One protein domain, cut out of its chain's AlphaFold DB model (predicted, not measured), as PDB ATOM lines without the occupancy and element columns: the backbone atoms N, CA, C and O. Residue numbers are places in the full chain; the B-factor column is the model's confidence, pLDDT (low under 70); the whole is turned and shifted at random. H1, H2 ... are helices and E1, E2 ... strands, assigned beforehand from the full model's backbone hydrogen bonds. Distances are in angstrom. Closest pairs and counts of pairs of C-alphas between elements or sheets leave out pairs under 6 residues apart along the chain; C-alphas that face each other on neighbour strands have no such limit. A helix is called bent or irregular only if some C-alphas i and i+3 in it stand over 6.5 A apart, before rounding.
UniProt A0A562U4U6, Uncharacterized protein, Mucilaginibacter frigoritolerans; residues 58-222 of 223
ATOM      1  N   ALA A  58      19.363  10.791  27.844       88.44
ATOM      2  CA  ALA A  58      20.512  10.786  26.943       88.44
ATOM      3  C   ALA A  58      21.446   9.577  27.131       88.44
ATOM      4  O   ALA A  58      22.161   9.236  26.190       88.44
ATOM      5  N   SER A  59      21.491   8.962  28.314       88.25
ATOM      6  CA  SER A  59      22.341   7.804  28.614       88.25
ATOM      7  C   SER A  59      21.757   6.527  28.013       88.25
ATOM      8  O   SER A  59      22.446   5.854  27.246       88.25
ATOM      9  N   THR A  60      20.477   6.251  28.271       90.75
ATOM     10  CA  THR A  60      19.756   5.081  27.750       90.75
ATOM     11  C   THR A  60      19.660   5.120  26.226       90.75
ATOM     12  O   THR A  60      19.940   4.121  25.567       90.75
ATOM     13  N   GLN A  61      19.386   6.290  25.633       88.31
ATOM     14  CA  GLN A  61      19.405   6.447  24.173       88.31
ATOM     15  C   GLN A  61      20.770   6.107  23.567       88.31
ATOM     16  O   GLN A  61      20.833   5.409  22.554       88.31
ATOM     17  N   ASN A  62      21.869   6.571  24.177       89.19
ATOM     18  CA  ASN A  62      23.194   6.251  23.648       89.19
ATOM     19  C   ASN A  62      23.470   4.749  23.736       89.19
ATOM     20  O   ASN A  62      24.031   4.175  22.807       89.19
ATOM     21  N   LEU A  63      23.068   4.125  24.840       91.88
ATOM     22  CA  LEU A  63      23.278   2.707  25.075       91.88
ATOM     23  C   LEU A  63      22.476   1.850  24.086       91.88
ATOM     24  O   LEU A  63      23.036   0.941  23.482       91.88
ATOM     25  N   ILE A  64      21.217   2.204  23.818       93.25
ATOM     26  CA  ILE A  64      20.399   1.569  22.775       93.25
ATOM     27  C   ILE A  64      21.063   1.661  21.399       93.25
ATOM     28  O   ILE A  64      21.078   0.675  20.665       93.25
ATOM     29  N   ILE A  65      21.632   2.818  21.042       90.94
ATOM     30  CA  ILE A  65      22.362   2.964  19.774       90.94
ATOM     31  C   ILE A  65      23.546   1.996  19.747       90.94
ATOM     32  O   ILE A  65      23.713   1.266  18.774       90.94
ATOM     33  N   LEU A  66      24.343   1.935  20.814       93.06
ATOM     34  CA  LEU A  66      25.474   1.008  20.878       93.06
ATOM     35  C   LEU A  66      25.025  -0.458  20.750       93.06
ATOM     36  O   LEU A  66      25.664  -1.222  20.030       93.06
ATOM     37  N   LEU A  67      23.906  -0.839  21.374       94.62
ATOM     38  CA  LEU A  67      23.331  -2.181  21.258       94.62
ATOM     39  C   LEU A  67      22.843  -2.492  19.839       94.62
ATOM     40  O   LEU A  67      23.192  -3.539  19.301       94.62
ATOM     41  N   ASN A  68      22.108  -1.572  19.209       93.38
ATOM     42  CA  ASN A  68      21.573  -1.738  17.853       93.38
ATOM     43  C   ASN A  68      22.667  -2.008  16.812       93.38
ATOM     44  O   ASN A  68      22.451  -2.721  15.837       93.38
ATOM     45  N   TYR A  69      23.856  -1.448  17.025       92.25
ATOM     46  CA  TYR A  69      25.000  -1.628  16.136       92.25
ATOM     47  C   TYR A  69      26.018  -2.660  16.637       92.25
ATOM     48  O   TYR A  69      27.123  -2.723  16.098       92.25
ATOM     49  N   ASN A  70      25.669  -3.463  17.651       94.19
ATOM     50  CA  ASN A  70      26.559  -4.460  18.258       94.19
ATOM     51  C   ASN A  70      27.941  -3.872  18.608       94.19
ATOM     52  O   ASN A  70      28.987  -4.459  18.337       94.19
ATOM     53  N   ALA A  71      27.943  -2.660  19.161       94.31
ATOM     54  CA  ALA A  71      29.143  -1.923  19.537       94.31
ATOM     55  C   ALA A  71      29.515  -2.107  21.018       94.31
ATOM     56  O   ALA A  71      30.351  -1.362  21.527       94.31
ATOM     57  N   LEU A  72      28.895  -3.071  21.701       95.94
ATOM     58  CA  LEU A  72      29.210  -3.459  23.071       95.94
ATOM     59  C   LEU A  72      29.636  -4.920  23.096       95.94
ATOM     60  O   LEU A  72      28.975  -5.762  22.494       95.94
ATOM     61  N   ASP A  73      30.700  -5.194  23.840       97.06
ATOM     62  CA  ASP A  73      31.201  -6.532  24.116       97.06
ATOM     63  C   ASP A  73      31.104  -6.785  25.627       97.06
ATOM     64  O   ASP A  73      31.627  -6.012  26.431       97.06
ATOM     65  N   PHE A  74      30.424  -7.860  26.029       97.75
ATOM     66  CA  PHE A  74      30.334  -8.242  27.438       97.75
ATOM     67  C   PHE A  74      31.630  -8.911  27.906       97.75
ATOM     68  O   PHE A  74      32.152  -9.805  27.232       97.75
ATOM     69  N   LYS A  75      32.143  -8.489  29.064       96.81
ATOM     70  CA  LYS A  75      33.359  -9.017  29.683       96.81
ATOM     71  C   LYS A  75      33.205  -9.104  31.198       96.81
ATOM     72  O   LYS A  75      32.448  -8.368  31.820       96.81
ATOM     73  N   VAL A  76      33.999  -9.981  31.797       95.88
ATOM     74  CA  VAL A  76      34.101 -10.135  33.249       95.88
ATOM     75  C   VAL A  76      35.553  -9.902  33.635       95.88
ATOM     76  O   VAL A  76      36.459 -10.443  33.001       95.88
ATOM     77  N   LYS A  77      35.789  -9.051  34.633       93.44
ATOM     78  CA  LYS A  77      37.130  -8.770  35.149       93.44
ATOM     79  C   LYS A  77      37.239  -9.251  36.584       93.44
ATOM     80  O   LYS A  77      36.407  -8.911  37.411       93.44
ATOM     81  N   GLU A  78      38.295  -9.989  36.873       89.06
ATOM     82  CA  GLU A  78      38.680 -10.330  38.237       89.06
ATOM     83  C   GLU A  78      39.260  -9.098  38.939       89.06
ATOM     84  O   GLU A  78      40.186  -8.449  38.432       89.06
ATOM     85  N   VAL A  79      38.686  -8.748  40.088       86.19
ATOM     86  CA  VAL A  79      39.128  -7.627  40.915       86.19
ATOM     87  C   VAL A  79      39.629  -8.172  42.247       86.19
ATOM     88  O   VAL A  79      38.869  -8.684  43.063       86.19
ATOM     89  N   ASN A  80      40.933  -8.020  42.473       84.19
ATOM     90  CA  ASN A  80      41.560  -8.328  43.752       84.19
ATOM     91  C   ASN A  80      41.430  -7.108  44.674       84.19
ATOM     92  O   ASN A  80      42.120  -6.107  44.474       84.19
ATOM     93  N   LEU A  81      40.545  -7.186  45.670       79.38
ATOM     94  CA  LEU A  81      40.269  -6.099  46.623       79.38
ATOM     95  C   LEU A  81      41.259  -6.049  47.809       79.38
ATOM     96  O   LEU A  81      41.119  -5.212  48.698       79.38
ATOM     97  N   GLY A  82      42.284  -6.905  47.813       79.75
ATOM     98  CA  GLY A  82      43.321  -6.980  48.847       79.75
ATOM     99  C   GLY A  82      43.622  -8.423  49.253       79.75
ATOM    100  O   GLY A  82      42.992  -9.348  48.755       79.75
ATOM    101  N   ASN A  83      44.590  -8.617  50.156       74.25
ATOM    102  CA  ASN A  83      45.075  -9.951  50.546       74.25
ATOM    103  C   ASN A  83      44.032 -10.812  51.293       74.25
ATOM    104  O   ASN A  83      44.183 -12.029  51.312       74.25
ATOM    105  N   ASP A  84      42.990 -10.200  51.865       78.38
ATOM    106  CA  ASP A  84      41.999 -10.877  52.718       78.38
ATOM    107  C   ASP A  84      40.568 -10.865  52.146       78.38
ATOM    108  O   ASP A  84      39.642 -11.357  52.791       78.38
ATOM    109  N   VAL A  85      40.359 -10.307  50.946       71.81
ATOM    110  CA  VAL A  85      39.041 -10.275  50.292       71.81
ATOM    111  C   VAL A  85      39.054 -11.265  49.126       71.81
ATOM    112  O   VAL A  85      39.966 -11.192  48.298       71.81
ATOM    113  N   PRO A  86      38.088 -12.200  49.045       72.25
ATOM    114  CA  PRO A  86      38.002 -13.119  47.916       72.25
ATOM    115  C   PRO A  86      37.927 -12.346  46.595       72.25
ATOM    116  O   PRO A  86      37.330 -11.275  46.526       72.25
ATOM    117  N   CYS A  87      38.567 -12.884  45.554       72.06
ATOM    118  CA  CYS A  87      38.524 -12.301  44.217       72.06
ATOM    119  C   CYS A  87      37.066 -12.198  43.757       72.06
ATOM    120  O   CYS A  87      36.359 -13.207  43.707       72.06
ATOM    121  N   GLU A  88      36.623 -10.984  43.438       80.56
ATOM    122  CA  GLU A  88      35.278 -10.743  42.929       80.56
ATOM    123  C   GLU A  88      35.313 -10.622  41.405       80.56
ATOM    124  O   GLU A  88      36.183  -9.971  40.814       80.56
ATOM    125  N   HIS A  89      34.343 -11.257  40.756       86.75
ATOM    126  CA  HIS A  89      34.136 -11.140  39.322       86.75
ATOM    127  C   HIS A  89      33.239  -9.935  39.046       86.75
ATOM    128  O   HIS A  89      32.072  -9.917  39.427       86.75
ATOM    129  N   PHE A  90      33.782  -8.924  38.371       90.50
ATOM    130  CA  PHE A  90      33.065  -7.698  38.051       90.50
ATOM    131  C   PHE A  90      32.609  -7.705  36.582       90.50
ATOM    132  O   PHE A  90      33.460  -7.599  35.685       90.50
ATOM    133  N   PRO A  91      31.299  -7.843  36.300       94.75
ATOM    134  CA  PRO A  91      30.767  -7.772  34.943       94.75
ATOM    135  C   PRO A  91      30.777  -6.334  34.410       94.75
ATOM    136  O   PRO A  91      30.441  -5.378  35.116       94.75
ATOM    137  N   TYR A  92      31.149  -6.169  33.143       96.38
ATOM    138  CA  TYR A  92      31.128  -4.883  32.449       96.38
ATOM    139  C   TYR A  92      30.963  -5.058  30.933       96.38
ATOM    140  O   TYR A  92      31.173  -6.129  30.366       96.38
ATOM    141  N   PHE A  93      30.595  -3.972  30.267       97.25
ATOM    142  CA  PHE A  93      30.425  -3.876  28.825       97.25
ATOM    143  C   PHE A  93      31.471  -2.926  28.265       97.25
ATOM    144  O   PHE A  93      31.477  -1.746  28.617       97.25
ATOM    145  N   GLU A  94      32.331  -3.428  27.389       96.25
ATOM    146  CA  GLU A  94      33.346  -2.632  26.704       96.25
ATOM    147  C   GLU A  94      32.807  -2.101  25.374       96.25
ATOM    148  O   GLU A  94      32.189  -2.825  24.591       96.25
ATOM    149  N   VAL A  95      33.063  -0.823  25.101       94.75
ATOM    150  CA  VAL A  95      32.667  -0.170  23.854       94.75
ATOM    151  C   VAL A  95      33.655  -0.519  22.745       94.75
ATOM    152  O   VAL A  95      34.816  -0.097  22.737       94.75
ATOM    153  N   ASN A  96      33.168  -1.219  21.722       92.69
ATOM    154  CA  ASN A  96      33.960  -1.549  20.550       92.69
ATOM    155  C   ASN A  96      34.151  -0.314  19.659       92.69
ATOM    156  O   ASN A  96      33.358  -0.005  18.763       92.69
ATOM    157  N   ARG A  97      35.267   0.390  19.866       88.31
ATOM    158  CA  ARG A  97      35.606   1.617  19.128       88.31
ATOM    159  C   ARG A  97      35.666   1.425  17.607       88.31
ATOM    160  O   ARG A  97      35.500   2.404  16.880       88.31
ATOM    161  N   LYS A  98      35.931   0.211  17.103       88.19
ATOM    162  CA  LYS A  98      35.928  -0.057  15.652       88.19
ATOM    163  C   LYS A  98      34.502  -0.033  15.112       88.19
ATOM    164  O   LYS A  98      34.269   0.656  14.123       88.19
ATOM    165  N   SER A  99      33.571  -0.693  15.798       87.31
ATOM    166  CA  SER A  99      32.142  -0.668  15.463       87.31
ATOM    167  C   SER A  99      31.573   0.751  15.567       87.31
ATOM    168  O   SER A  99      30.907   1.214  14.645       87.31
ATOM    169  N   VAL A 100      31.933   1.506  16.614       86.44
ATOM    170  CA  VAL A 100      31.471   2.899  16.796       86.44
ATOM    171  C   VAL A 100      31.903   3.823  15.649       86.44
ATOM    172  O   VAL A 100      31.150   4.702  15.239       86.44
ATOM    173  N   LYS A 101      33.102   3.632  15.087       84.69
ATOM    174  CA  LYS A 101      33.585   4.439  13.949       84.69
ATOM    175  C   LYS A 101      32.833   4.176  12.643       84.69
ATOM    176  O   LYS A 101      32.925   4.997  11.737       84.69
ATOM    177  N   GLN A 102      32.141   3.045  12.532       84.38
ATOM    178  CA  GLN A 102      31.353   2.682  11.350       84.38
ATOM    179  C   GLN A 102      29.919   3.216  11.421       84.38
ATOM    180  O   GLN A 102      29.166   3.085  10.457       84.38
ATOM    181  N   LEU A 103      29.529   3.819  12.547       82.56
ATOM    182  CA  LEU A 103      28.189   4.357  12.722       82.56
ATOM    183  C   LEU A 103      27.954   5.535  11.765       82.56
ATOM    184  O   LEU A 103      28.820   6.407  11.656       82.56
ATOM    185  N   PRO A 104      26.776   5.623  11.121       79.94
ATOM    186  CA  PRO A 104      26.406   6.736  10.246       79.94
ATOM    187  C   PRO A 104      26.020   7.979  11.069       79.94
ATOM    188  O   PRO A 104      24.921   8.514  10.955       79.94
ATOM    189  N   ILE A 105      26.912   8.415  11.957       75.81
ATOM    190  CA  ILE A 105      26.694   9.504  12.907       75.81
ATOM    191  C   ILE A 105      27.664  10.638  12.567       75.81
ATOM    192  O   ILE A 105      28.846  10.397  12.329       75.81
ATOM    193  N   ASP A 106      27.179  11.886  12.573       73.94
ATOM    194  CA  ASP A 106      28.023  13.079  12.419       73.94
ATOM    195  C   ASP A 106      29.235  13.015  13.374       73.94
ATOM    196  O   ASP A 106      29.099  12.687  14.556       73.94
ATOM    197  N   GLY A 107      30.430  13.350  12.880       66.50
ATOM    198  CA  GLY A 107      31.693  13.258  13.614       66.50
ATOM    199  C   GLY A 107      31.710  14.032  14.939       66.50
ATOM    200  O   GLY A 107      32.472  13.677  15.842       66.50
ATOM    201  N   LYS A 108      30.849  15.049  15.110       68.25
ATOM    202  CA  LYS A 108      30.640  15.721  16.409       68.25
ATOM    203  C   LYS A 108      29.918  14.831  17.425       68.25
ATOM    204  O   LYS A 108      30.324  14.784  18.584       68.25
ATOM    205  N   ASN A 109      28.905  14.088  16.988       67.31
ATOM    206  CA  ASN A 109      28.141  13.164  17.824       67.31
ATOM    207  C   ASN A 109      28.898  11.851  18.056       67.31
ATOM    208  O   ASN A 109      28.811  11.296  19.147       67.31
ATOM    209  N   ALA A 110      29.723  11.400  17.104       66.94
ATOM    210  CA  ALA A 110      30.591  10.230  17.274       66.94
ATOM    211  C   ALA A 110      31.510  10.352  18.509       66.94
ATOM    212  O   ALA A 110      31.721   9.384  19.236       66.94
ATOM    213  N   LYS A 111      31.999  11.566  18.807       71.25
ATOM    214  CA  LYS A 111      32.820  11.835  20.001       71.25
ATOM    215  C   LYS A 111      32.078  11.594  21.318       71.25
ATOM    216  O   LYS A 111      32.721  11.216  22.290       71.25
ATOM    217  N   LYS A 112      30.751  11.769  21.350       75.44
ATOM    218  CA  LYS A 112      29.923  11.531  22.544       75.44
ATOM    219  C   LYS A 112      29.947  10.055  22.952       75.44
ATOM    220  O   LYS A 112      30.066   9.755  24.132       75.44
ATOM    221  N   TYR A 113      29.897   9.148  21.975       69.50
ATOM    222  CA  TYR A 113      29.926   7.696  22.201       69.50
ATOM    223  C   TYR A 113      31.329   7.168  22.510       69.50
ATOM    224  O   TYR A 113      31.472   6.150  23.171       69.50
ATOM    225  N   LEU A 114      32.368   7.866  22.048       67.69
ATOM    226  CA  LEU A 114      33.770   7.498  22.272       67.69
ATOM    227  C   LEU A 114      34.346   8.025  23.594       67.69
ATOM    228  O   LEU A 114      35.507   7.748  23.892       67.69
ATOM    229  N   TYR A 115      33.583   8.816  24.356       71.62
ATOM    230  CA  TYR A 115      34.048   9.373  25.631       71.62
ATOM    231  C   TYR A 115      34.080   8.326  26.749       71.62
ATOM    232  O   TYR A 115      34.829   8.471  27.711       71.62
ATOM    233  N   ARG A 116      33.278   7.266  26.621       82.38
ATOM    234  CA  ARG A 116      33.164   6.215  27.621       82.38
ATOM    235  C   ARG A 116      33.635   4.894  27.032       82.38
ATOM    236  O   ARG A 116      33.150   4.485  25.986       82.38
ATOM    237  N   ASP A 117      34.576   4.251  27.715       87.50
ATOM    238  CA  ASP A 117      35.112   2.959  27.282       87.50
ATOM    239  C   ASP A 117      34.313   1.781  27.822       87.50
ATOM    240  O   ASP A 117      34.219   0.763  27.149       87.50
ATOM    241  N   ASN A 118      33.731   1.921  29.016       93.25
ATOM    242  CA  ASN A 118      33.066   0.824  29.703       93.25
ATOM    243  C   ASN A 118      31.792   1.272  30.430       93.25
ATOM    244  O   ASN A 118      31.736   2.387  30.967       93.25
ATOM    245  N   TYR A 119      30.823   0.365  30.501       94.62
ATOM    246  CA  TYR A 119      29.652   0.424  31.382       94.62
ATOM    247  C   TYR A 119      29.726  -0.744  32.363       94.62
ATOM    248  O   TYR A 119      30.044  -1.854  31.941       94.62
ATOM    249  N   SER A 120      29.469  -0.533  33.651       95.44
ATOM    250  CA  SER A 120      29.387  -1.669  34.584       95.44
ATOM    251  C   SER A 120      28.107  -2.486  34.357       95.44
ATOM    252  O   SER A 120      27.159  -1.996  33.741       95.44
ATOM    253  N   GLY A 121      28.064  -3.722  34.870       94.81
ATOM    254  CA  GLY A 121      26.825  -4.510  34.929       94.81
ATOM    255  C   GLY A 121      25.699  -3.753  35.641       94.81
ATOM    256  O   GLY A 121      24.630  -3.576  35.071       94.81
ATOM    257  N   PHE A 122      25.996  -3.158  36.801       94.25
ATOM    258  CA  PHE A 122      25.047  -2.331  37.560       94.25
ATOM    259  C   PHE A 122      24.477  -1.164  36.749       94.25
ATOM    260  O   PHE A 122      23.283  -0.900  36.785       94.25
ATOM    261  N   GLU A 123      25.312  -0.473  35.971       94.69
ATOM    262  CA  GLU A 123      24.819   0.602  35.108       94.69
ATOM    263  C   GLU A 123      23.939   0.083  33.976       94.69
ATOM    264  O   GLU A 123      23.010   0.774  33.566       94.69
ATOM    265  N   MET A 124      24.231  -1.107  33.446       95.62
ATOM    266  CA  MET A 124      23.377  -1.740  32.443       95.62
ATOM    267  C   MET A 124      22.003  -2.082  33.029       95.62
ATOM    268  O   MET A 124      20.984  -1.892  32.359       95.62
ATOM    269  N   ASP A 125      21.975  -2.529  34.282       95.19
ATOM    270  CA  ASP A 125      20.741  -2.796  35.011       95.19
ATOM    271  C   ASP A 125      19.943  -1.525  35.251       95.19
ATOM    272  O   ASP A 125      18.804  -1.426  34.798       95.19
ATOM    273  N   ASP A 126      20.562  -0.511  35.843       93.75
ATOM    274  CA  ASP A 126      19.881   0.734  36.195       93.75
ATOM    275  C   ASP A 126      19.384   1.504  34.964       93.75
ATOM    276  O   ASP A 126      18.288   2.067  34.961       93.75
ATOM    277  N   LEU A 127      20.189   1.559  33.898       92.19
ATOM    278  CA  LEU A 127      19.879   2.385  32.728       92.19
ATOM    279  C   LEU A 127      18.972   1.692  31.716       92.19
ATOM    280  O   LEU A 127      18.406   2.385  30.860       92.19
ATOM    281  N   LEU A 128      18.892   0.358  31.741       94.44
ATOM    282  CA  LEU A 128      18.234  -0.394  30.680       94.44
ATOM    283  C   LEU A 128      17.484  -1.634  31.162       94.44
ATOM    284  O   LEU A 128      16.274  -1.719  30.947       94.44
ATOM    285  N   LEU A 129      18.180  -2.621  31.725       96.06
ATOM    286  CA  LEU A 129      17.576  -3.940  31.935       96.06
ATOM    287  C   LEU A 129      16.527  -3.913  33.045       96.06
ATOM    288  O   LEU A 129      15.446  -4.466  32.854       96.06
ATOM    289  N   GLY A 130      16.787  -3.186  34.131       95.19
ATOM    290  CA  GLY A 130      15.822  -2.932  35.200       95.19
ATOM    291  C   GLY A 130      14.566  -2.234  34.684       95.19
ATOM    292  O   GLY A 130      13.457  -2.648  35.002       95.19
ATOM    293  N   LEU A 131      14.711  -1.266  33.770       94.06
ATOM    294  CA  LEU A 131      13.561  -0.604  33.143       94.06
ATOM    295  C   LEU A 131      12.697  -1.586  32.336       94.06
ATOM    296  O   LEU A 131      11.468  -1.534  32.403       94.06
ATOM    297  N   PHE A 132      13.296  -2.495  31.565       96.19
ATOM    298  CA  PHE A 132      12.511  -3.487  30.823       96.19
ATOM    299  C   PHE A 132      11.902  -4.566  31.718       96.19
ATOM    300  O   PHE A 132      10.788  -5.024  31.438       96.19
ATOM    301  N   GLU A 133      12.597  -4.935  32.790       96.81
ATOM    302  CA  GLU A 133      12.077  -5.814  33.833       96.81
ATOM    303  C   GLU A 133      10.822  -5.202  34.473       96.81
ATOM    304  O   GLU A 133       9.766  -5.842  34.520       96.81
ATOM    305  N   ASP A 134      10.888  -3.917  34.827       95.19
ATOM    306  CA  ASP A 134       9.773  -3.143  35.367       95.19
ATOM    307  C   ASP A 134       8.598  -3.062  34.388       95.19
ATOM    308  O   ASP A 134       7.457  -3.333  34.771       95.19
ATOM    309  N   ILE A 135       8.841  -2.767  33.102       95.12
ATOM    310  CA  ILE A 135       7.779  -2.771  32.076       95.12
ATOM    311  C   ILE A 135       7.087  -4.135  32.046       95.12
ATOM    312  O   ILE A 135       5.853  -4.206  32.032       95.12
ATOM    313  N   GLY A 136       7.856  -5.224  32.030       96.25
ATOM    314  CA  GLY A 136       7.288  -6.566  32.028       96.25
ATOM    315  C   GLY A 136       6.463  -6.848  33.279       96.25
ATOM    316  O   GLY A 136       5.351  -7.374  33.167       96.25
ATOM    317  N   CYS A 137       6.952  -6.436  34.446       95.25
ATOM    318  CA  CYS A 137       6.258  -6.575  35.721       95.25
ATOM    319  C   CYS A 137       4.931  -5.794  35.727       95.25
ATOM    320  O   CYS A 137       3.863  -6.359  35.986       95.25
ATOM    321  N   PHE A 138       4.958  -4.516  35.346       93.56
ATOM    322  CA  PHE A 138       3.771  -3.663  35.295       93.56
ATOM    323  C   PHE A 138       2.744  -4.141  34.265       93.56
ATOM    324  O   PHE A 138       1.532  -4.023  34.489       93.56
ATOM    325  N   GLU A 139       3.190  -4.702  33.141       94.31
ATOM    326  CA  GLU A 139       2.287  -5.279  32.145       94.31
ATOM    327  C   GLU A 139       1.649  -6.577  32.662       94.31
ATOM    328  O   GLU A 139       0.426  -6.716  32.564       94.31
ATOM    329  N   LYS A 140       2.419  -7.470  33.313       93.50
ATOM    330  CA  LYS A 140       1.885  -8.680  33.977       93.50
ATOM    331  C   LYS A 140       0.805  -8.329  35.005       93.50
ATOM    332  O   LYS A 140      -0.216  -9.015  35.076       93.50
ATOM    333  N   GLN A 141       0.999  -7.251  35.763       89.69
ATOM    334  CA  GLN A 141       0.042  -6.754  36.760       89.69
ATOM    335  C   GLN A 141      -1.167  -6.019  36.141       89.69
ATOM    336  O   GLN A 141      -2.112  -5.660  36.844       89.69
ATOM    337  N   GLY A 142      -1.171  -5.781  34.824       87.75
ATOM    338  CA  GLY A 142      -2.236  -5.066  34.114       87.75
ATOM    339  C   GLY A 142      -2.248  -3.548  34.343       87.75
ATOM    340  O   GLY A 142      -3.206  -2.869  33.929       87.75
ATOM    341  N   LEU A 143      -1.192  -3.019  34.974       86.69
ATOM    342  CA  LEU A 143      -0.985  -1.590  35.208       86.69
ATOM    343  C   LEU A 143      -0.735  -0.862  33.894       86.69
ATOM    344  O   LEU A 143      -1.316   0.194  33.679       86.69
ATOM    345  N   ILE A 144      -0.011  -1.481  32.962       88.75
ATOM    346  CA  ILE A 144       0.114  -1.012  31.578       88.75
ATOM    347  C   ILE A 144      -0.482  -2.020  30.602       88.75
ATOM    348  O   ILE A 144      -0.601  -3.208  30.884       88.75
ATOM    349  N   GLY A 145      -0.965  -1.525  29.462       90.50
ATOM    350  CA  GLY A 145      -1.503  -2.383  28.410       90.50
ATOM    351  C   GLY A 145      -0.430  -2.733  27.388       90.50
ATOM    352  O   GLY A 145       0.267  -1.834  26.925       90.50
ATOM    353  N   ILE A 146      -0.385  -3.996  26.954       94.50
ATOM    354  CA  ILE A 146       0.542  -4.454  25.908       94.50
ATOM    355  C   ILE A 146       0.558  -3.580  24.645       94.50
ATOM    356  O   ILE A 146       1.618  -3.380  24.077       94.50
ATOM    357  N   GLN A 147      -0.576  -3.007  24.225       93.50
ATOM    358  CA  GLN A 147      -0.618  -2.095  23.074       93.50
ATOM    359  C   GLN A 147       0.308  -0.886  23.278       93.50
ATOM    360  O   GLN A 147       1.093  -0.570  22.396       93.50
ATOM    361  N   ALA A 148       0.230  -0.236  24.443       91.75
ATOM    362  CA  ALA A 148       1.047   0.935  24.749       91.75
ATOM    363  C   ALA A 148       2.530   0.563  24.851       91.75
ATOM    364  O   ALA A 148       3.379   1.288  24.335       91.75
ATOM    365  N   VAL A 149       2.830  -0.593  25.459       94.62
ATOM    366  CA  VAL A 149       4.198  -1.124  25.511       94.62
ATOM    367  C   VAL A 149       4.727  -1.381  24.107       94.62
ATOM    368  O   VAL A 149       5.817  -0.935  23.775       94.62
ATOM    369  N   TYR A 150       3.946  -2.055  23.267       96.00
ATOM    370  CA  TYR A 150       4.350  -2.381  21.910       96.00
ATOM    371  C   TYR A 150       4.578  -1.120  21.075       96.00
ATOM    372  O   TYR A 150       5.635  -0.968  20.473       96.00
ATOM    373  N   ASP A 151       3.625  -0.190  21.075       93.50
ATOM    374  CA  ASP A 151       3.714   1.018  20.253       93.50
ATOM    375  C   ASP A 151       4.859   1.952  20.695       93.50
ATOM    376  O   ASP A 151       5.392   2.681  19.864       93.50
ATOM    377  N   THR A 152       5.258   1.918  21.973       93.19
ATOM    378  CA  THR A 152       6.277   2.836  22.523       93.19
ATOM    379  C   THR A 152       7.663   2.197  22.644       93.19
ATOM    380  O   THR A 152       8.668   2.837  22.339       93.19
ATOM    381  N   PHE A 153       7.734   0.942  23.094       95.50
ATOM    382  CA  PHE A 153       8.971   0.306  23.559       95.50
ATOM    383  C   PHE A 153       9.373  -0.956  22.785       95.50
ATOM    384  O   PHE A 153      10.496  -1.413  22.975       95.50
ATOM    385  N   SER A 154       8.526  -1.520  21.908       96.06
ATOM    386  CA  SER A 154       8.811  -2.821  21.258       96.06
ATOM    387  C   SER A 154      10.168  -2.874  20.561       96.06
ATOM    388  O   SER A 154      10.928  -3.805  20.804       96.06
ATOM    389  N   TRP A 155      10.501  -1.858  19.762       96.50
ATOM    390  CA  TRP A 155      11.776  -1.791  19.046       96.50
ATOM    391  C   TRP A 155      12.983  -1.780  19.996       96.50
ATOM    392  O   TRP A 155      13.988  -2.442  19.744       96.50
ATOM    393  N   TYR A 156      12.876  -1.063  21.115       96.69
ATOM    394  CA  TYR A 156      13.932  -0.969  22.124       96.69
ATOM    395  C   TYR A 156      14.110  -2.285  22.885       96.69
ATOM    396  O   TYR A 156      15.236  -2.748  23.057       96.69
ATOM    397  N   ILE A 157      12.993  -2.899  23.288       97.69
ATOM    398  CA  ILE A 157      12.949  -4.217  23.934       97.69
ATOM    399  C   ILE A 157      13.582  -5.262  23.012       97.69
ATOM    400  O   ILE A 157      14.440  -6.024  23.447       97.69
ATOM    401  N   GLU A 158      13.201  -5.280  21.733       97.81
ATOM    402  CA  GLU A 158      13.739  -6.205  20.735       97.81
ATOM    403  C   GLU A 158      15.240  -6.001  20.518       97.81
ATOM    404  O   GLU A 158      16.002  -6.967  20.526       97.81
ATOM    405  N   THR A 159      15.670  -4.747  20.369       97.12
ATOM    406  CA  THR A 159      17.077  -4.385  20.161       97.12
ATOM    407  C   THR A 159      17.946  -4.840  21.330       97.12
ATOM    408  O   THR A 159      18.993  -5.453  21.126       97.12
ATOM    409  N   ALA A 160      17.508  -4.575  22.561       97.50
ATOM    410  CA  ALA A 160      18.236  -4.981  23.753       97.50
ATOM    411  C   ALA A 160      18.238  -6.504  23.925       97.50
ATOM    412  O   ALA A 160      19.305  -7.092  24.089       97.50
ATOM    413  N   TRP A 161      17.075  -7.150  23.807       97.88
ATOM    414  CA  TRP A 161      16.950  -8.598  23.983       97.88
ATOM    415  C   TRP A 161      17.761  -9.385  22.949       97.88
ATOM    416  O   TRP A 161      18.333 -10.429  23.259       97.88
ATOM    417  N   ASN A 162      17.836  -8.894  21.709       97.38
ATOM    418  CA  ASN A 162      18.573  -9.566  20.643       97.38
ATOM    419  C   ASN A 162      20.078  -9.289  20.651       97.38
ATOM    420  O   ASN A 162      20.806 -10.016  19.968       97.38
ATOM    421  N   SER A 163      20.551  -8.315  21.430       97.69
ATOM    422  CA  SER A 163      21.972  -7.990  21.514       97.69
ATOM    423  C   SER A 163      22.784  -9.158  22.092       97.69
ATOM    424  O   SER A 163      22.472  -9.637  23.186       97.69
ATOM    425  N   PRO A 164      23.865  -9.603  21.419       97.44
ATOM    426  CA  PRO A 164      24.736 -10.656  21.938       97.44
ATOM    427  C   PRO A 164      25.340 -10.324  23.307       97.44
ATOM    428  O   PRO A 164      25.409 -11.191  24.170       97.44
ATOM    429  N   ALA A 165      25.732  -9.067  23.537       97.50
ATOM    430  CA  ALA A 165      26.317  -8.655  24.810       97.50
ATOM    431  C   ALA A 165      25.318  -8.773  25.967       97.50
ATOM    432  O   ALA A 165      25.674  -9.272  27.030       97.50
ATOM    433  N   ILE A 166      24.063  -8.365  25.747       98.06
ATOM    434  CA  ILE A 166      23.000  -8.498  26.750       98.06
ATOM    435  C   ILE A 166      22.691  -9.968  27.018       98.06
ATOM    436  O   ILE A 166      22.596 -10.355  28.176       98.06
ATOM    437  N   LYS A 167      22.602 -10.807  25.979       97.69
ATOM    438  CA  LYS A 167      22.393 -12.254  26.153       97.69
ATOM    439  C   LYS A 167      23.487 -12.892  27.004       97.69
ATOM    440  O   LYS A 167      23.164 -13.593  27.954       97.69
ATOM    441  N   ASN A 168      24.751 -12.589  26.706       97.69
ATOM    442  CA  ASN A 168      25.883 -13.112  27.470       97.69
ATOM    443  C   ASN A 168      25.862 -12.624  28.927       97.69
ATOM    444  O   ASN A 168      26.215 -13.381  29.826       97.69
ATOM    445  N   TYR A 169      25.442 -11.379  29.173       97.31
ATOM    446  CA  TYR A 169      25.310 -10.842  30.528       97.31
ATOM    447  C   TYR A 169      24.167 -11.488  31.316       97.31
ATOM    448  O   TYR A 169      24.352 -11.837  32.482       97.31
ATOM    449  N   ILE A 170      23.006 -11.678  30.685       96.31
ATOM    450  CA  ILE A 170      21.871 -12.378  31.293       96.31
ATOM    451  C   ILE A 170      22.292 -13.806  31.636       96.31
ATOM    452  O   ILE A 170      22.181 -14.195  32.790       96.31
ATOM    453  N   GLU A 171      22.859 -14.554  30.687       95.69
ATOM    454  CA  GLU A 171      23.335 -15.924  30.923       95.69
ATOM    455  C   GLU A 171      24.379 -15.985  32.047       95.69
ATOM    456  O   GLU A 171      24.314 -16.853  32.915       95.69
ATOM    457  N   TYR A 172      25.324 -15.041  32.075       95.19
ATOM    458  CA  TYR A 172      26.277 -14.921  33.174       95.19
ATOM    459  C   TYR A 172      25.571 -14.727  34.522       95.19
ATOM    460  O   TYR A 172      25.864 -15.455  35.466       95.19
ATOM    461  N   SER A 173      24.616 -13.798  34.598       93.56
ATOM    462  CA  SER A 173      23.877 -13.484  35.827       93.56
ATOM    463  C   SER A 173      23.045 -14.676  36.311       93.56
ATOM    464  O   SER A 173      23.077 -15.011  37.491       93.56
ATOM    465  N   GLN A 174      22.379 -15.378  35.392       93.69
ATOM    466  CA  GLN A 174      21.598 -16.586  35.680       93.69
ATOM    467  C   GLN A 174      22.467 -17.728  36.226       93.69
ATOM    468  O   GLN A 174      22.039 -18.462  37.108       93.69
ATOM    469  N   ASN A 175      23.709 -17.855  35.757       92.88
ATOM    470  CA  ASN A 175      24.626 -18.896  36.225       92.88
ATOM    471  C   ASN A 175      25.267 -18.601  37.596       92.88
ATOM    472  O   ASN A 175      25.865 -19.503  38.188       92.88
ATOM    473  N   LEU A 176      25.189 -17.363  38.100       88.19
ATOM    474  CA  LEU A 176      25.731 -17.000  39.416       88.19
ATOM    475  C   LEU A 176      24.816 -17.416  40.573       88.19
ATOM    476  O   LEU A 176      25.306 -17.703  41.668       88.19
ATOM    477  N   GLU A 177      23.504 -17.449  40.351       84.81
ATOM    478  CA  GLU A 177      22.512 -17.708  41.393       84.81
ATOM    479  C   GLU A 177      21.903 -19.109  41.267       84.81
ATOM    480  O   GLU A 177      21.677 -19.621  40.175       84.81
ATOM    481  N   LYS A 178      21.602 -19.750  42.406       77.56
ATOM    482  CA  LYS A 178      20.997 -21.097  42.422       77.56
ATOM    483  C   LYS A 178      19.604 -21.144  41.787       77.56
ATOM    484  O   LYS A 178      19.252 -22.178  41.231       77.56
ATOM    485  N   ASP A 179      18.868 -20.039  41.862       80.06
ATOM    486  CA  ASP A 179      17.534 -19.851  41.282       80.06
ATOM    487  C   ASP A 179      17.579 -18.785  40.169       80.06
ATOM    488  O   ASP A 179      16.650 -18.001  39.982       80.06
ATOM    489  N   GLY A 180      18.694 -18.731  39.428       79.31
ATOM    490  CA  GLY A 180      18.942 -17.696  38.428       79.31
ATOM    491  C   GLY A 180      17.946 -17.671  37.266       79.31
ATOM    492  O   GLY A 180      17.872 -16.666  36.571       79.31
ATOM    493  N   ASP A 181      17.128 -18.712  37.079       82.38
ATOM    494  CA  ASP A 181      16.070 -18.753  36.057       82.38
ATOM    495  C   ASP A 181      15.061 -17.592  36.177       82.38
ATOM    496  O   ASP A 181      14.470 -17.182  35.170       82.38
ATOM    497  N   ASP A 182      14.892 -17.039  37.384       88.62
ATOM    498  CA  ASP A 182      14.009 -15.897  37.646       88.62
ATOM    499  C   ASP A 182      14.639 -14.547  37.246       88.62
ATOM    500  O   ASP A 182      13.926 -13.554  37.054       88.62
ATOM    501  N   ILE A 183      15.964 -14.491  37.063       92.62
ATOM    502  CA  ILE A 183      16.669 -13.263  36.689       92.62
ATOM    503  C   ILE A 183      16.275 -12.874  35.257       92.62
ATOM    504  O   ILE A 183      16.464 -13.621  34.290       92.62
ATOM    505  N   TYR A 184      15.724 -11.665  35.141       95.62
ATOM    506  CA  TYR A 184      15.167 -11.073  33.924       95.62
ATOM    507  C   TYR A 184      13.951 -11.814  33.326       95.62
ATOM    508  O   TYR A 184      13.682 -11.738  32.115       95.62
ATOM    509  N   GLU A 185      13.183 -12.545  34.148       95.81
ATOM    510  CA  GLU A 185      11.977 -13.255  33.693       95.81
ATOM    511  C   GLU A 185      10.915 -12.287  33.139       95.81
ATOM    512  O   GLU A 185      10.188 -12.622  32.190       95.81
ATOM    513  N   ASN A 186      10.794 -11.071  33.690       97.19
ATOM    514  CA  ASN A 186       9.826 -10.091  33.194       97.19
ATOM    515  C   ASN A 186      10.270  -9.454  31.876       97.19
ATOM    516  O   ASN A 186       9.422  -9.253  30.999       97.19
ATOM    517  N   PHE A 187      11.567  -9.219  31.682       97.88
ATOM    518  CA  PHE A 187      12.117  -8.741  30.421       97.88
ATOM    519  C   PHE A 187      11.908  -9.784  29.309       97.88
ATOM    520  O   PHE A 187      11.359  -9.473  28.245       97.88
ATOM    521  N   LYS A 188      12.211 -11.060  29.585       97.38
ATOM    522  CA  LYS A 188      11.922 -12.177  28.665       97.38
ATOM    523  C   LYS A 188      10.444 -12.257  28.309       97.38
ATOM    524  O   LYS A 188      10.068 -12.425  27.141       97.38
ATOM    525  N   TYR A 189       9.591 -12.142  29.327       97.00
ATOM    526  CA  TYR A 189       8.146 -12.146  29.165       97.00
ATOM    527  C   TYR A 189       7.684 -11.023  28.238       97.00
ATOM    528  O   TYR A 189       6.937 -11.287  27.292       97.00
ATOM    529  N   ILE A 190       8.116  -9.784  28.489       97.62
ATOM    530  CA  ILE A 190       7.619  -8.638  27.731       97.62
ATOM    531  C   ILE A 190       8.146  -8.625  26.304       97.62
ATOM    532  O   ILE A 190       7.391  -8.270  25.398       97.62
ATOM    533  N   PHE A 191       9.376  -9.094  26.079       98.00
ATOM    534  CA  PHE A 191       9.902  -9.341  24.741       98.00
ATOM    535  C   PHE A 191       9.014 -10.333  23.979       98.00
ATOM    536  O   PHE A 191       8.440  -9.990  22.944       98.00
ATOM    537  N   THR A 192       8.810 -11.529  24.540       97.69
ATOM    538  CA  THR A 192       8.033 -12.599  23.889       97.69
ATOM    539  C   THR A 192       6.593 -12.160  23.616       97.69
ATOM    540  O   THR A 192       6.032 -12.414  22.546       97.69
ATOM    541  N   LYS A 193       5.980 -11.463  24.578       97.56
ATOM    542  CA  LYS A 193       4.614 -10.956  24.443       97.56
ATOM    543  C   LYS A 193       4.513  -9.863  23.387       97.56
ATOM    544  O   LYS A 193       3.563  -9.886  22.606       97.56
ATOM    545  N   SER A 194       5.472  -8.940  23.343       97.50
ATOM    546  CA  SER A 194       5.520  -7.866  22.343       97.50
ATOM    547  C   SER A 194       5.710  -8.423  20.937       97.50
ATOM    548  O   SER A 194       5.006  -8.007  20.019       97.50
ATOM    549  N   GLU A 195       6.581  -9.417  20.771       97.50
ATOM    550  CA  GLU A 195       6.799 -10.085  19.486       97.50
ATOM    551  C   GLU A 195       5.524 -10.809  19.009       97.50
ATOM    552  O   GLU A 195       5.069 -10.624  17.877       97.50
ATOM    553  N   SER A 196       4.888 -11.582  19.897       97.12
ATOM    554  CA  SER A 196       3.624 -12.266  19.603       97.12
ATOM    555  C   SER A 196       2.498 -11.284  19.267       97.12
ATOM    556  O   SER A 196       1.731 -11.511  18.328       97.12
ATOM    557  N   PHE A 197       2.415 -10.179  20.010       97.12
ATOM    558  CA  PHE A 197       1.440  -9.122  19.780       97.12
ATOM    559  C   PHE A 197       1.646  -8.444  18.420       97.12
ATOM    560  O   PHE A 197       0.681  -8.253  17.681       97.12
ATOM    561  N   GLY A 198       2.894  -8.131  18.065       96.75
ATOM    562  CA  GLY A 198       3.244  -7.548  16.772       96.75
ATOM    563  C   GLY A 198       2.845  -8.440  15.601       96.75
ATOM    564  O   GLY A 198       2.207  -7.963  14.662       96.75
ATOM    565  N   LYS A 199       3.122  -9.749  15.694       96.44
ATOM    566  CA  LYS A 199       2.694 -10.745  14.693       96.44
ATOM    567  C   LYS A 199       1.172 -10.731  14.504       96.44
ATOM    568  O   LYS A 199       0.697 -10.643  13.376       96.44
ATOM    569  N   ALA A 200       0.408 -10.734  15.597       96.00
ATOM    570  CA  ALA A 200      -1.054 -10.669  15.539       96.00
ATOM    571  C   ALA A 200      -1.566  -9.349  14.934       96.00
ATOM    572  O   ALA A 200      -2.468  -9.354  14.096       96.00
ATOM    573  N   LYS A 201      -0.963  -8.213  15.317       93.94
ATOM    574  CA  LYS A 201      -1.314  -6.880  14.801       93.94
ATOM    575  C   LYS A 201      -1.087  -6.782  13.288       93.94
ATOM    576  O   LYS A 201      -1.944  -6.247  12.592       93.94
ATOM    577  N   LEU A 202       0.028  -7.313  12.782       94.06
ATOM    578  CA  LEU A 202       0.366  -7.304  11.351       94.06
ATOM    579  C   LEU A 202      -0.530  -8.231  10.520       94.06
ATOM    580  O   LEU A 202      -0.891  -7.881   9.400       94.06
ATOM    581  N   ASN A 203      -0.930  -9.372  11.080       94.81
ATOM    582  CA  ASN A 203      -1.816 -10.323  10.407       94.81
ATOM    583  C   ASN A 203      -3.290  -9.879  10.382       94.81
ATOM    584  O   ASN A 203      -4.117 -10.540   9.759       94.81
ATOM    585  N   GLY A 204      -3.637  -8.778  11.059       92.00
ATOM    586  CA  GLY A 204      -5.027  -8.337  11.200       92.00
ATOM    587  C   GLY A 204      -5.858  -9.247  12.110       92.00
ATOM    588  O   GLY A 204      -7.087  -9.265  12.013       92.00
ATOM    589  N   ASP A 205      -5.202 -10.003  12.993       92.44
ATOM    590  CA  ASP A 205      -5.881 -10.898  13.921       92.44
ATOM    591  C   ASP A 205      -6.774 -10.109  14.884       92.44
ATOM    592  O   ASP A 205      -6.489  -8.981  15.304       92.44
ATOM    593  N   TRP A 206      -7.859 -10.744  15.318       93.44
ATOM    594  CA  TRP A 206      -8.722 -10.181  16.347       93.44
ATOM    595  C   TRP A 206      -7.967 -10.134  17.682       93.44
ATOM    596  O   TRP A 206      -7.799 -11.147  18.360       93.44
ATOM    597  N   ILE A 207      -7.525  -8.940  18.089       92.06
ATOM    598  CA  ILE A 207      -6.651  -8.736  19.259       92.06
ATOM    599  C   ILE A 207      -7.212  -9.342  20.552       92.06
ATOM    600  O   ILE A 207      -6.456  -9.842  21.385       92.06
ATOM    601  N   TRP A 208      -8.532  -9.321  20.749       91.81
ATOM    602  CA  TRP A 208      -9.139  -9.945  21.927       91.81
ATOM    603  C   TRP A 208      -8.975 -11.473  21.917       91.81
ATOM    604  O   TRP A 208      -8.727 -12.063  22.968       91.81
ATOM    605  N   PHE A 209      -9.040 -12.101  20.740       92.38
ATOM    606  CA  PHE A 209      -8.825 -13.534  20.570       92.38
ATOM    607  C   PHE A 209      -7.353 -13.891  20.800       92.38
ATOM    608  O   PHE A 209      -7.054 -14.847  21.517       92.38
ATOM    609  N   TRP A 210      -6.426 -13.068  20.295       95.69
ATOM    610  CA  TRP A 210      -5.000 -13.201  20.609       95.69
ATOM    611  C   TRP A 210      -4.739 -13.117  22.121       95.69
ATOM    612  O   TRP A 210      -4.043 -13.975  22.662       95.69
ATOM    613  N   LYS A 211      -5.346 -12.152  22.830       92.44
ATOM    614  CA  LYS A 211      -5.204 -12.025  24.294       92.44
ATOM    615  C   LYS A 211      -5.664 -13.287  25.021       92.44
ATOM    616  O   LYS A 211      -4.994 -13.728  25.953       92.44
ATOM    617  N   LEU A 212      -6.790 -13.860  24.592       91.88
ATOM    618  CA  LEU A 212      -7.312 -15.100  25.156       91.88
ATOM    619  C   LEU A 212      -6.343 -16.266  24.916       91.88
ATOM    620  O   LEU A 212      -5.970 -16.952  25.865       91.88
ATOM    621  N   LYS A 213      -5.883 -16.444  23.671       92.75
ATOM    622  CA  LYS A 213      -4.908 -17.480  23.300       92.75
ATOM    623  C   LYS A 213      -3.618 -17.349  24.109       92.75
ATOM    624  O   LYS A 213      -3.169 -18.331  24.692       92.75
ATOM    625  N   TRP A 214      -3.069 -16.137  24.204       92.31
ATOM    626  CA  TRP A 214      -1.871 -15.843  24.990       92.31
ATOM    627  C   TRP A 214      -2.041 -16.233  26.462       92.31
ATOM    628  O   TRP A 214      -1.184 -16.906  27.033       92.31
ATOM    629  N   PHE A 215      -3.165 -15.851  27.075       89.75
ATOM    630  CA  PHE A 215      -3.451 -16.175  28.472       89.75
ATOM    631  C   PHE A 215      -3.527 -17.686  28.717       89.75
ATOM    632  O   PHE A 215      -2.986 -18.174  29.709       89.75
ATOM    633  N   VAL A 216      -4.162 -18.426  27.804       90.00
ATOM    634  CA  VAL A 216      -4.264 -19.889  27.884       90.00
ATOM    635  C   VAL A 216      -2.890 -20.540  27.728       90.00
ATOM    636  O   VAL A 216      -2.496 -21.325  28.588       90.00
ATOM    637  N   SER A 217      -2.125 -20.175  26.695       88.81
ATOM    638  CA  SER A 217      -0.788 -20.737  26.454       88.81
ATOM    639  C   SER A 217       0.166 -20.490  27.624       88.81
ATOM    640  O   SER A 217       0.847 -21.412  28.061       88.81
ATOM    641  N   ASN A 218       0.170 -19.279  28.188       83.62
ATOM    642  CA  ASN A 218       1.100 -18.926  29.260       83.62
ATOM    643  C   ASN A 218       0.716 -19.530  30.627       83.62
ATOM    644  O   ASN A 218       1.581 -19.736  31.471       83.62
ATOM    645  N   LYS A 219      -0.570 -19.842  30.859       78.12
ATOM    646  CA  LYS A 219      -1.000 -20.598  32.051       78.12
ATOM    647  C   LYS A 219      -0.648 -22.079  31.973       78.12
ATOM    648  O   LYS A 219      -0.409 -22.687  33.010       78.12
ATOM    649  N   ILE A 220      -0.668 -22.654  30.772       71.00
ATOM    650  CA  ILE A 220      -0.347 -24.069  30.557       71.00
ATOM    651  C   ILE A 220       1.165 -24.297  30.654       71.00
ATOM    652  O   ILE A 220       1.572 -25.294  31.225       71.00
ATOM    653  N   LEU A 221       1.985 -23.356  30.172       59.06
ATOM    654  CA  LEU A 221       3.452 -23.444  30.215       59.06
ATOM    655  C   LEU A 221       4.071 -23.251  31.613       59.06
ATOM    656  O   LEU A 221       5.244 -23.544  31.791       59.06
ATOM    657  N   LYS A 222       3.306 -22.745  32.591       58.34
ATOM    658  CA  LYS A 222       3.743 -22.562  33.990       58.34
ATOM    659  C   LYS A 222       3.274 -23.687  34.934       58.34
ATOM    660  O   LYS A 222       3.316 -23.508  36.150       58.34
TER     661      LYS A 222
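AT A GLANCE: This is residues 58 to 222 of the 223 residues of an uncharacterized protein of Mucilaginibacter frigoritolerans (UniProt A0A562U4U6). At one end of this flat model is a long hairpin of E1 and E2, with short E3 beside E2 and H6 packed along one face; at the other end H4, H5 and H7 pack together, H7 crossing H5, and H8 folds back beside the end of H7. H1 touches H4 and H5 and grazes the sheet, while residues 81 to 86 and 104 to 109 stick out. The printed part has 165 residues, with eight named helices and three strands in the order H1 E1 E2 H2 H3 E3 H4 H5 H6 H7 H8; the sheet E1 E2 E3 is antiparallel and the class is mostly helix. The whole is only just compact, close to loose, with a radius of gyration of the C-alphas of 18.4 A and spans of 58 by 46 by 23 A.

HOW THE PARTS SIT: E1, residues 72 to 79, and E2, residues 88 to 95, form an antiparallel hairpin at 152 degrees, with N 75 and O 92 2.9 A apart. E3, residues 118 to 120, is antiparallel to E2, with N 93 and O 119 2.8 A apart. H6, residues 164 to 176, is over E1 and runs along the strands, 8 degrees from E1 on the local plane, at a height over the sheet of 9.1 A; sheet and helix make two layers. H4, residues 121 to 140, only grazes the sheet with residues 121 to 126. H7, residues 185 to 202, touches H4 with residues 185 to 190 alone; C-alphas 133 and 187 are closest, 4.5 A, at a steep tilt of 58 degrees. H5, residues 146 to 162, touches H7 at a steep tilt of 64 degrees, C-alphas 150 and 194 being closest, 5.6 A. H8, residues 207 to 220, forms a helical hairpin with H7; C-alphas 200 and 210 are closest, 6.9 A. H1, residues 58 to 68, touches H5, C-alphas 68 and 159 being closest, 5.7 A. H2, residues 97 to 101, and H3, residues 107 to 113, only just touch, with 3 pairs of C-alphas within 8 A; both are apart from H5. Each O i to N i+4 pair is within hydrogen-bond range in H1, H2, H6, H7 and H8, against 14 of 16 in H4, 11 of 13 in H5 and 0 of 3 in H3, where 2 of 4 O i to N i+3 pairs are.

IN THESE COORDINATES: H1 begins at C-alpha 58 (20.512, 10.786, 26.943), and H8 ends at C-alpha 220 (-0.347, -24.069, 30.557). E1 measures 20.8 A, E2 22.0 A, H4 25.3 A and H7 25.9 A. H4 and H5 are irregular: C-alphas 127 and 130 are 7.1 A apart, and 152 and 155 8.0 A.

THE WHOLE: The C-alphas of Asn 83 and Trp 206 are the two farthest apart, 63.7 A. The printed part has no cut and no long link. Its mean pLDDT is 90.0; residues 107 to 110, 113 to 114 and 221 to 222 are under 70.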